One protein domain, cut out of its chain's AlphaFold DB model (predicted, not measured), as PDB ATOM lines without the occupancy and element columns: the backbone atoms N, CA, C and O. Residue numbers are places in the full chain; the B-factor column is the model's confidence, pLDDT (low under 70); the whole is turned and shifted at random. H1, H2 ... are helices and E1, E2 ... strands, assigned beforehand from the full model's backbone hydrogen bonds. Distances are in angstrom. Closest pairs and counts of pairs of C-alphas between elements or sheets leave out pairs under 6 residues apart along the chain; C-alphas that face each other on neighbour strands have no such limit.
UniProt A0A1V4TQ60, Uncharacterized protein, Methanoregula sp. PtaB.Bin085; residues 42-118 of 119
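What this domain is: This is residues 42 to 118 of the 119 residues of an uncharacterized protein of Methanoregula sp. PtaB.Bin085 (UniProt A0A1V4TQ60). A strongly twisted sheet of four strands, curled like part of a barrel, has the short helix H1 packed across E2 and E1, while H2, at a steep angle to H1, only grazes the sheet. The hairpin of E2 and E3 reaches away from H1, and its turn at Gly 65 lies at the opposite end of the domain from Asp 83 in H1. The printed part has 77 residues, with two named helices and four named strands in the order E1, E2, E3, H1, E4, H2. The sheet's order is E3, E2, E1, E4, all antiparallel, and the class is mixed, helices and strands. The whole is compact, with a radius of gyration of the C-alphas of 12.2 A and spans of 35 by 29 by 21 A.

Where its parts are: In the sheet, E2 is the longest strand, residues 54 to 63, 27.3 A from first to last C-alpha. E1 is residues 45 to 51, 19.4 A, and begins with C-alpha 45 at (192.572, 189.528, 160.326). E3 is residues 66 to 72, 19.1 A, and E4 is residues 101 to 103, 7.0 A. H1 is residues 82 to 90, 12.4 A, with C-alpha 82 at (211.076, 194.069, 164.557). H2 is residues 106 to 116, 14.9 A, and ends with C-alpha 116 at (195.751, 197.759, 152.880).

How they stand to each other: E1, E2 and E3 form a meander, each strand the antiparallel neighbour of the one before, with hairpins E1 and E2, and E2 and E3. Between E2 and E1, N 60 and O 45 are 2.7 A apart and N 56 and O 49 are 2.8 A apart, within hydrogen-bond range. Between E3 and E2, N 71 and O 59 are 2.8 A apart. E4 is an edge strand beside E1, with N 48 and O 102 2.8 A apart; the other edge strand is E3, and E3 and E4 are apart. H1 is on the sheet at a height over the sheet of 9.2 A. It lies over E2 and only just over E1, on which 3 of its C-alphas fall, and it runs across the strands, at 84 degrees to E2 on the local plane. The closest C-alphas of H1 and E2 are those of Leu 85 and Met 55, 6.8 A apart. H2 only grazes the sheet, with its residues 108 to 112, and E1 and H2 are near each other, with 5 pairs of C-alphas within 10 A. H1 and H2 only just touch, with 3 pairs of C-alphas within 8 A, the closest being those of Asp 84 and Ile 108, 7.0 A apart. They run opposite ways at a steep tilt of 45 degrees. In H1 and H2 every O i to N i+4 pair is within hydrogen-bond range.

The domain as a whole: The two C-alphas farthest apart are those of Gly 65 and Asp 83, at 35.8 A. The printed part has no cut and no long link. The mean pLDDT of the printed part is 76.3, and it is under 70 at residues 42 to 44, 61 to 69, 92 to 95 and 117 to 118.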
ATOM      1  N   GLY A  42     190.748 195.858 156.343       50.78
ATOM      2  CA  GLY A  42     189.769 195.225 155.464       50.78
ATOM      3  C   GLY A  42     189.994 193.740 155.162       50.78
ATOM      4  O   GLY A  42     191.065 193.307 154.747       50.78
ATOM      5  N   SER A  43     188.937 192.937 155.294       52.62
ATOM      6  CA  SER A  43     188.870 191.526 154.860       52.62
ATOM      7  C   SER A  43     189.905 190.548 155.457       52.62
ATOM      8  O   SER A  43     189.797 189.354 155.176       52.62
ATOM      9  N   SER A  44     190.894 191.008 156.233       67.19
ATOM     10  CA  SER A  44     192.108 190.254 156.575       67.19
ATOM     11  C   SER A  44     192.449 190.463 158.054       67.19
ATOM     12  O   SER A  44     192.858 191.547 158.452       67.19
ATOM     13  N   TYR A  45     192.272 189.441 158.889       72.75
ATOM     14  CA  TYR A  45     192.572 189.528 160.326       72.75
ATOM     15  C   TYR A  45     194.086 189.379 160.560       72.75
ATOM     16  O   TYR A  45     194.694 188.550 159.893       72.75
ATOM     17  N   TYR A  46     194.701 190.118 161.494       79.94
ATOM     18  CA  TYR A  46     196.152 190.081 161.763       79.94
ATOM     19  C   TYR A  46     196.471 189.789 163.239       79.94
ATOM     20  O   TYR A  46     195.725 190.207 164.120       79.94
ATOM     21  N   TYR A  47     197.588 189.104 163.507       83.31
ATOM     22  CA  TYR A  47     198.120 188.837 164.855       83.31
ATOM     23  C   TYR A  47     199.637 188.581 164.812       83.31
ATOM     24  O   TYR A  47     200.205 188.402 163.735       83.31
ATOM     25  N   ILE A  48     200.299 188.535 165.968       85.44
ATOM     26  CA  ILE A  48     201.725 188.208 166.097       85.44
ATOM     27  C   ILE A  48     201.871 186.806 166.686       85.44
ATOM     28  O   ILE A  48     201.255 186.487 167.699       85.44
ATOM     29  N   ARG A  49     202.689 185.962 166.058       86.38
ATOM     30  CA  ARG A  49     203.072 184.646 166.581       86.38
ATOM     31  C   ARG A  49     204.509 184.684 167.077       86.38
ATOM     32  O   ARG A  49     205.397 185.051 166.312       86.38
ATOM     33  N   VAL A  50     204.731 184.246 168.309       84.00
ATOM     34  CA  VAL A  50     206.050 184.130 168.932       84.00
ATOM     35  C   VAL A  50     206.447 182.659 168.982       84.00
ATOM     36  O   VAL A  50     205.772 181.839 169.597       84.00
ATOM     37  N   GLU A  51     207.544 182.310 168.315       82.25
ATOM     38  CA  GLU A  51     208.060 180.942 168.268       82.25
ATOM     39  C   GLU A  51     209.594 180.962 168.321       82.25
ATOM     40  O   GLU A  51     210.234 181.543 167.447       82.25
ATOM     41  N   ASN A  52     210.192 180.306 169.325       84.56
ATOM     42  CA  ASN A  52     211.650 180.240 169.522       84.56
ATOM     43  C   ASN A  52     212.334 181.625 169.490       84.56
ATOM     44  O   ASN A  52     213.260 181.839 168.707       84.56
ATOM     45  N   ASP A  53     211.838 182.564 170.300       80.69
ATOM     46  CA  ASP A  53     212.305 183.961 170.386       80.69
ATOM     47  C   ASP A  53     212.196 184.767 169.079       80.69
ATOM     48  O   ASP A  53     212.802 185.825 168.937       80.69
ATOM     49  N   ARG A  54     211.411 184.288 168.104       83.19
ATOM     50  CA  ARG A  54     211.119 185.016 166.863       83.19
ATOM     51  C   ARG A  54     209.664 185.432 166.815       83.19
ATOM     52  O   ARG A  54     208.781 184.629 167.117       83.19
ATOM     53  N   MET A  55     209.425 186.660 166.373       86.75
ATOM     54  CA  MET A  55     208.092 187.210 166.148       86.75
ATOM     55  C   MET A  55     207.754 187.179 164.665       86.75
ATOM     56  O   MET A  55     208.569 187.521 163.813       86.75
ATOM     57  N   PHE A  56     206.525 186.785 164.362       86.50
ATOM     58  CA  PHE A  56     206.004 186.746 163.006       86.50
ATOM     59  C   PHE A  56     204.690 187.502 162.960       86.50
ATOM     60  O   PHE A  56     203.761 187.165 163.696       86.50
ATOM     61  N   LEU A  57     204.588 188.484 162.067       86.88
ATOM     62  CA  LEU A  57     203.300 189.058 161.717       86.88
ATOM     63  C   LEU A  57     202.539 188.047 160.863       86.88
ATOM     64  O   LEU A  57     203.038 187.597 159.834       86.88
ATOM     65  N   CYS A  58     201.332 187.698 161.272       84.38
ATOM     66  CA  CYS A  58     200.482 186.743 160.584       84.38
ATOM     67  C   CYS A  58     199.201 187.430 160.121       84.38
ATOM     68  O   CYS A  58     198.659 188.277 160.831       84.38
ATOM     69  N   ARG A  59     198.687 187.025 158.956       79.50
ATOM     70  CA  ARG A  59     197.341 187.379 158.492       79.50
ATOM     71  C   ARG A  59     196.485 186.147 158.293       79.50
ATOM     72  O   ARG A  59     197.002 185.099 157.922       79.50
ATOM     73  N   ILE A  60     195.183 186.289 158.465       75.38
ATOM     74  CA  ILE A  60     194.212 185.226 158.273       75.38
ATOM     75  C   ILE A  60     193.497 185.418 156.935       75.38
ATOM     76  O   ILE A  60     192.923 186.478 156.674       75.38
ATOM     77  N   LEU A  61     193.520 184.380 156.097       68.94
ATOM     78  CA  LEU A  61     192.930 184.390 154.761       68.94
ATOM     79  C   LEU A  61     191.578 183.653 154.721       68.94
ATOM     80  O   LEU A  61     191.482 182.503 155.174       68.94
ATOM     81  N   PRO A  62     190.538 184.255 154.113       58.94
ATOM     82  CA  PRO A  62     189.265 183.584 153.885       58.94
ATOM     83  C   PRO A  62     189.377 182.535 152.767       58.94
ATOM     84  O   PRO A  62     189.942 182.794 151.705       58.94
ATOM     85  N   GLY A  63     188.785 181.354 152.964       54.91
ATOM     86  CA  GLY A  63     188.742 180.280 151.970       54.91
ATOM     87  C   GLY A  63     187.320 179.798 151.676       54.91
ATOM     88  O   GLY A  63     186.778 178.971 152.393       54.91
ATOM     89  N   GLY A  64     186.705 180.266 150.584       44.78
ATOM     90  CA  GLY A  64     185.531 179.610 149.979       44.78
ATOM     91  C   GLY A  64     184.382 179.233 150.933       44.78
ATOM     92  O   GLY A  64     183.817 178.153 150.791       44.78
ATOM     93  N   GLY A  65     184.054 180.091 151.905       47.09
ATOM     94  CA  GLY A  65     182.943 179.891 152.848       47.09
ATOM     95  C   GLY A  65     183.339 179.533 154.286       47.09
ATOM     96  O   GLY A  65     182.467 179.548 155.150       47.09
ATOM     97  N   LYS A  66     184.624 179.269 154.566       49.88
ATOM     98  CA  LYS A  66     185.200 179.189 155.922       49.88
ATOM     99  C   LYS A  66     186.633 179.738 155.928       49.88
ATOM    100  O   LYS A  66     187.279 179.840 154.892       49.88
ATOM    101  N   ILE A  67     187.121 180.169 157.081       54.66
ATOM    102  CA  ILE A  67     188.485 180.687 157.230       54.66
ATOM    103  C   ILE A  67     189.405 179.508 157.573       54.66
ATOM    104  O   ILE A  67     189.055 178.715 158.438       54.66
ATOM    105  N   PHE A  68     190.539 179.358 156.878       54.44
ATOM    106  CA  PHE A  68     191.383 178.157 157.015       54.44
ATOM    107  C   PHE A  68     192.882 178.427 157.190       54.44
ATOM    108  O   PHE A  68     193.598 177.508 157.577       54.44
ATOM    109  N   TYR A  69     193.387 179.628 156.884       61.28
ATOM    110  CA  TYR A  69     194.831 179.810 156.697       61.28
ATOM    111  C   TYR A  69     195.359 181.030 157.425       61.28
ATOM    112  O   TYR A  69     194.806 182.120 157.277       61.28
ATOM    113  N   HIS A  70     196.473 180.856 158.132       70.81
ATOM    114  CA  HIS A  70     197.354 181.950 158.500       70.81
ATOM    115  C   HIS A  70     198.552 181.985 157.553       70.81
ATOM    116  O   HIS A  70     199.140 180.960 157.210       70.81
ATOM    117  N   GLU A  71     198.911 183.180 157.118       77.50
ATOM    118  CA  GLU A  71     200.088 183.437 156.303       77.50
ATOM    119  C   GLU A  71     201.036 184.323 157.098       77.50
ATOM    120  O   GLU A  71     200.613 185.347 157.635       77.50
ATOM    121  N   ILE A  72     202.310 183.932 157.159       83.81
ATOM    122  CA  ILE A  72     203.364 184.800 157.680       83.81
ATOM    123  C   ILE A  72     203.578 185.915 156.666       83.81
ATOM    124  O   ILE A  72     203.898 185.673 155.501       83.81
ATOM    125  N   VAL A  73     203.392 187.137 157.130       82.31
ATOM    126  CA  VAL A  73     203.516 188.350 156.347       82.31
ATOM    127  C   VAL A  73     204.929 188.882 156.494       82.31
ATOM    128  O   VAL A  73     205.485 188.958 157.589       82.31
ATOM    129  N   ASP A  74     205.493 189.297 155.368       85.12
ATOM    130  CA  ASP A  74     206.710 190.096 155.334       85.12
ATOM    131  C   ASP A  74     206.398 191.492 155.903       85.12
ATOM    132  O   ASP A  74     205.859 192.365 155.214       85.12
ATOM    133  N   HIS A  75     206.629 191.660 157.205       84.75
ATOM    134  CA  HIS A  75     206.264 192.860 157.957       84.75
ATOM    135  C   HIS A  75     207.086 194.086 157.525       84.75
ATOM    136  O   HIS A  75     206.549 195.195 157.477       84.75
ATOM    137  N   GLU A  76     208.334 193.893 157.088       86.00
ATOM    138  CA  GLU A  76     209.194 194.978 156.602       86.00
ATOM    139  C   GLU A  76     208.609 195.649 155.355       86.00
ATOM    140  O   GLU A  76     208.612 196.877 155.241       86.00
ATOM    141  N   LYS A  77     208.000 194.867 154.448       84.12
ATOM    142  CA  LYS A  77     207.286 195.407 153.273       84.12
ATOM    143  C   LYS A  77     206.094 196.296 153.629       84.12
ATOM    144  O   LYS A  77     205.659 197.081 152.789       84.12
ATOM    145  N   HIS A  78     205.583 196.189 154.853       81.19
ATOM    146  CA  HIS A  78     204.478 196.996 155.368       81.19
ATOM    147  C   HIS A  78     204.965 198.155 156.258       81.19
ATOM    148  O   HIS A  78     204.149 198.838 156.875       81.19
ATOM    149  N   GLY A  79     206.281 198.400 156.331       85.38
ATOM    150  CA  GLY A  79     206.861 199.451 157.171       85.38
ATOM    151  C   GLY A  79     206.789 199.151 158.673       85.38
ATOM    152  O   GLY A  79     206.766 200.083 159.485       85.38
ATOM    153  N   ILE A  80     206.712 197.868 159.032       89.31
ATOM    154  CA  ILE A  80     206.691 197.374 160.411       89.31
ATOM    155  C   ILE A  80     208.068 196.774 160.703       89.31
ATOM    156  O   ILE A  80     208.482 195.828 160.031       89.31
ATOM    157  N   SER A  81     208.791 197.344 161.662       90.12
ATOM    158  CA  SER A  81     210.088 196.841 162.119       90.12
ATOM    159  C   SER A  81     209.928 195.711 163.138       90.12
ATOM    160  O   SER A  81     208.842 195.484 163.668       90.12
ATOM    161  N   GLU A  82     211.026 195.014 163.434       89.44
ATOM    162  CA  GLU A  82     211.076 194.069 164.557       89.44
ATOM    163  C   GLU A  82     210.774 194.776 165.890       89.44
ATOM    164  O   GLU A  82     209.958 194.275 166.659       89.44
ATOM    165  N   ASP A  83     211.302 195.990 166.100       90.31
ATOM    166  CA  ASP A  83     210.997 196.814 167.281       90.31
ATOM    167  C   ASP A  83     209.489 197.095 167.434       90.31
ATOM    168  O   ASP A  83     208.971 197.072 168.548       90.31
ATOM    169  N   ASP A  84     208.760 197.335 166.331       87.38
ATOM    170  CA  ASP A  84     207.306 197.539 166.395       87.38
ATOM    171  C   ASP A  84     206.592 196.264 166.890       87.38
ATOM    172  O   ASP A  84     205.599 196.358 167.616       87.38
ATOM    173  N   LEU A  85     207.069 195.076 166.485       88.19
ATOM    174  CA  LEU A  85     206.518 193.782 166.912       88.19
ATOM    175  C   LEU A  85     206.816 193.518 168.391       88.19
ATOM    176  O   LEU A  85     205.917 193.103 169.122       88.19
ATOM    177  N   GLU A  86     208.043 193.795 168.833       89.00
ATOM    178  CA  GLU A  86     208.443 193.693 170.239       89.00
ATOM    179  C   GLU A  86     207.612 194.622 171.118       89.00
ATOM    180  O   GLU A  86     207.030 194.191 172.115       89.00
ATOM    181  N   GLU A  87     207.490 195.890 170.717       86.31
ATOM    182  CA  GLU A  87     206.681 196.873 171.427       86.31
ATOM    183  C   GLU A  87     205.214 196.434 171.481       86.31
ATOM    184  O   GLU A  87     204.576 196.546 172.528       86.31
ATOM    185  N   ALA A  88     204.678 195.876 170.391       82.31
ATOM    186  CA  ALA A  88     203.310 195.375 170.366       82.31
ATOM    187  C   ALA A  88     203.077 194.221 171.346       82.31
ATOM    188  O   ALA A  88     202.055 194.222 172.026       82.31
ATOM    189  N   VAL A  89     204.023 193.285 171.467       82.75
ATOM    190  CA  VAL A  89     203.952 192.203 172.460       82.75
ATOM    191  C   VAL A  89     204.084 192.755 173.883       82.75
ATOM    192  O   VAL A  89     203.360 192.327 174.778       82.75
ATOM    193  N   CYS A  90     204.966 193.731 174.116       82.06
ATOM    194  CA  CYS A  90     205.148 194.341 175.436       82.06
ATOM    195  C   CYS A  90     203.953 195.193 175.894       82.06
ATOM    196  O   CYS A  90     203.683 195.275 177.092       82.06
ATOM    197  N   LEU A  91     203.267 195.850 174.958       71.75
ATOM    198  CA  LEU A  91     202.082 196.674 175.214       71.75
ATOM    199  C   LEU A  91     200.776 195.873 175.167       71.75
ATOM    200  O   LEU A  91     199.709 196.455 175.375       71.75
ATOM    201  N   ASP A  92     200.842 194.571 174.888       67.50
ATOM    202  CA  ASP A  92     199.670 193.718 174.778       67.50
ATOM    203  C   ASP A  92     198.943 193.620 176.129       67.50
ATOM    204  O   ASP A  92     199.392 192.980 177.081       67.50
ATOM    205  N   THR A  93     197.795 194.292 176.219       59.22
ATOM    206  CA  THR A  93     196.903 194.232 177.383       59.22
ATOM    207  C   THR A  93     195.869 193.111 177.274       59.22
ATOM    208  O   THR A  93     195.086 192.921 178.204       59.22
ATOM    209  N   GLY A  94     195.813 192.419 176.133       60.16
ATOM    210  CA  GLY A  94     194.772 191.467 175.768       60.16
ATOM    211  C   GLY A  94     195.378 190.275 175.046       60.16
ATOM    212  O   GLY A  94     195.275 190.160 173.829       60.16
ATOM    213  N   GLN A  95     195.982 189.379 175.825       65.69
ATOM    214  CA  GLN A  95     196.505 188.120 175.311       65.69
ATOM    215  C   GLN A  95     195.398 187.368 174.568       65.69
ATOM    216  O   GLN A  95     194.288 187.206 175.087       65.69
ATOM    217  N   LEU A  96     195.705 186.905 173.355       73.94
ATOM    218  CA  LEU A  96     194.818 185.981 172.660       73.94
ATOM    219  C   LEU A  96     194.675 184.699 173.489       73.94
ATOM    220  O   LEU A  96     195.566 184.356 174.267       73.94
ATOM    221  N   SER A  97     193.571 183.964 173.319       70.81
ATOM    222  CA  SER A  97     193.324 182.727 174.086       70.81
ATOM    223  C   SER A  97     194.452 181.691 173.972       70.81
ATOM    224  O   SER A  97     194.632 180.865 174.867       70.81
ATOM    225  N   LYS A  98     195.236 181.749 172.890       75.62
ATOM    226  CA  LYS A  98     196.335 180.831 172.603       75.62
ATOM    227  C   LYS A  98     197.686 181.406 173.034       75.62
ATOM    228  O   LYS A  98     198.104 182.460 172.559       75.62
ATOM    229  N   GLU A  99     198.419 180.662 173.861       79.25
ATOM    230  CA  GLU A  99     199.779 181.033 174.275       79.25
ATOM    231  C   GLU A  99     200.746 181.173 173.093       79.25
ATOM    232  O   GLU A  99     200.746 180.363 172.164       79.25
ATOM    233  N   GLY A 100     201.609 182.191 173.162       80.19
ATOM    234  CA  GLY A 100     202.546 182.538 172.089       80.19
ATOM    235  C   GLY A 100     201.902 183.314 170.937       80.19
ATOM    236  O   GLY A 100     202.556 183.539 169.919       80.19
ATOM    237  N   TYR A 101     200.638 183.722 171.076       81.31
ATOM    238  CA  TYR A 101     199.926 184.551 170.110       81.31
ATOM    239  C   TYR A 101     199.495 185.854 170.767       81.31
ATOM    240  O   TYR A 101     198.937 185.868 171.862       81.31
ATOM    241  N   HIS A 102     199.744 186.952 170.067       83.69
ATOM    242  CA  HIS A 102     199.505 188.300 170.555       83.69
ATOM    243  C   HIS A 102     198.690 189.090 169.548       83.69
ATOM    244  O   HIS A 102     198.807 188.897 168.332       83.69
ATOM    245  N   GLN A 103     197.863 189.996 170.053       79.38
ATOM    246  CA  GLN A 103     197.180 190.951 169.194       79.38
ATOM    247  C   GLN A 103     198.193 191.932 168.593       79.38
ATOM    248  O   GLN A 103     199.269 192.170 169.143       79.38
ATOM    249  N   ILE A 104     197.857 192.509 167.439       81.25
ATOM    250  CA  ILE A 104     198.632 193.640 166.927       81.25
ATOM    251  C   ILE A 104     198.324 194.892 167.753       81.25
ATOM    252  O   ILE A 104     197.187 195.111 168.172       81.25
ATOM    253  N   SER A 105     199.323 195.749 167.954       81.06
ATOM    254  CA  SER A 105     199.110 197.029 168.627       81.06
ATOM    255  C   SER A 105     198.324 198.008 167.736       81.06
ATOM    256  O   SER A 105     198.387 197.909 166.504       81.06
ATOM    257  N   PRO A 106     197.652 199.026 168.316       79.25
ATOM    258  CA  PRO A 106     196.977 200.073 167.538       79.25
ATOM    259  C   PRO A 106     197.898 200.803 166.543       79.25
ATOM    260  O   PRO A 106     197.446 201.320 165.517       79.25
ATOM    261  N   HIS A 107     199.199 200.855 166.842       82.56
ATOM    262  CA  HIS A 107     200.219 201.449 165.977       82.56
ATOM    263  C   HIS A 107     200.496 200.589 164.742       82.56
ATOM    264  O   HIS A 107     200.402 201.094 163.621       82.56
ATOM    265  N   ILE A 108     200.745 199.285 164.925       85.00
ATOM    266  CA  ILE A 108     200.879 198.329 163.814       85.00
ATOM    267  C   ILE A 108     199.613 198.334 162.963       85.00
ATOM    268  O   ILE A 108     199.687 198.394 161.736       85.00
ATOM    269  N   GLU A 109     198.446 198.330 163.602       81.62
ATOM    270  CA  GLU A 109     197.179 198.419 162.890       81.62
ATOM    271  C   GLU A 109     197.098 199.679 162.018       81.62
ATOM    272  O   GLU A 109     196.724 199.603 160.850       81.62
ATOM    273  N   SER A 110     197.461 200.841 162.556       81.25
ATOM    274  CA  SER A 110     197.404 202.097 161.802       81.25
ATOM    275  C   SER A 110     198.295 202.045 160.557       81.25
ATOM    276  O   SER A 110     197.884 202.507 159.491       81.25
ATOM    277  N   LYS A 111     199.480 201.427 160.662       85.00
ATOM    278  CA  LYS A 111     200.387 201.199 159.524       85.00
ATOM    279  C   LYS A 111     199.769 200.266 158.484       85.00
ATOM    280  O   LYS A 111     199.715 200.607 157.304       85.00
ATOM    281  N   LEU A 112     199.254 199.121 158.925       81.56
ATOM    282  CA  LEU A 112     198.608 198.140 158.053       81.56
ATOM    283  C   LEU A 112     197.391 198.736 157.337       81.56
ATOM    284  O   LEU A 112     197.204 198.487 156.150       81.56
ATOM    285  N   ARG A 113     196.608 199.578 158.015       78.38
ATOM    286  CA  ARG A 113     195.444 200.249 157.431       78.38
ATOM    287  C   ARG A 113     195.832 201.161 156.273       78.38
ATOM    288  O   ARG A 113     195.189 201.129 155.233       78.38
ATOM    289  N   VAL A 114     196.915 201.925 156.410       79.00
ATOM    290  CA  VAL A 114     197.426 202.778 155.322       79.00
ATOM    291  C   VAL A 114     197.841 201.952 154.104       79.00
ATOM    292  O   VAL A 114     197.619 202.382 152.974       79.00
ATOM    293  N   VAL A 115     198.436 200.778 154.325       77.12
ATOM    294  CA  VAL A 115     198.923 199.913 153.242       77.12
ATOM    295  C   VAL A 115     197.786 199.135 152.569       77.12
ATOM    296  O   VAL A 115     197.841 198.911 151.363       77.12
ATOM    297  N   LEU A 116     196.764 198.723 153.326       73.44
ATOM    298  CA  LEU A 116     195.751 197.759 152.880       73.44
ATOM    299  C   LEU A 116     194.382 198.371 152.549       73.44
ATOM    300  O   LEU A 116     193.700 197.836 151.681       73.44
ATOM    301  N   ASP A 117     193.983 199.479 153.187       65.31
ATOM    302  CA  ASP A 117     192.714 200.174 152.895       65.31
ATOM    303  C   ASP A 117     192.860 201.204 151.751       65.31
ATOM    304  O   ASP A 117     191.976 202.038 151.535       65.31
ATOM    305  N   TYR A 118     193.969 201.174 151.004       46.75
ATOM    306  CA  TYR A 118     194.111 201.990 149.800       46.75
ATOM    307  C   TYR A 118     193.241 201.396 148.666       46.75
ATOM    308  O   TYR A 118     193.418 200.219 148.344       46.75
TER     309      TYR A 118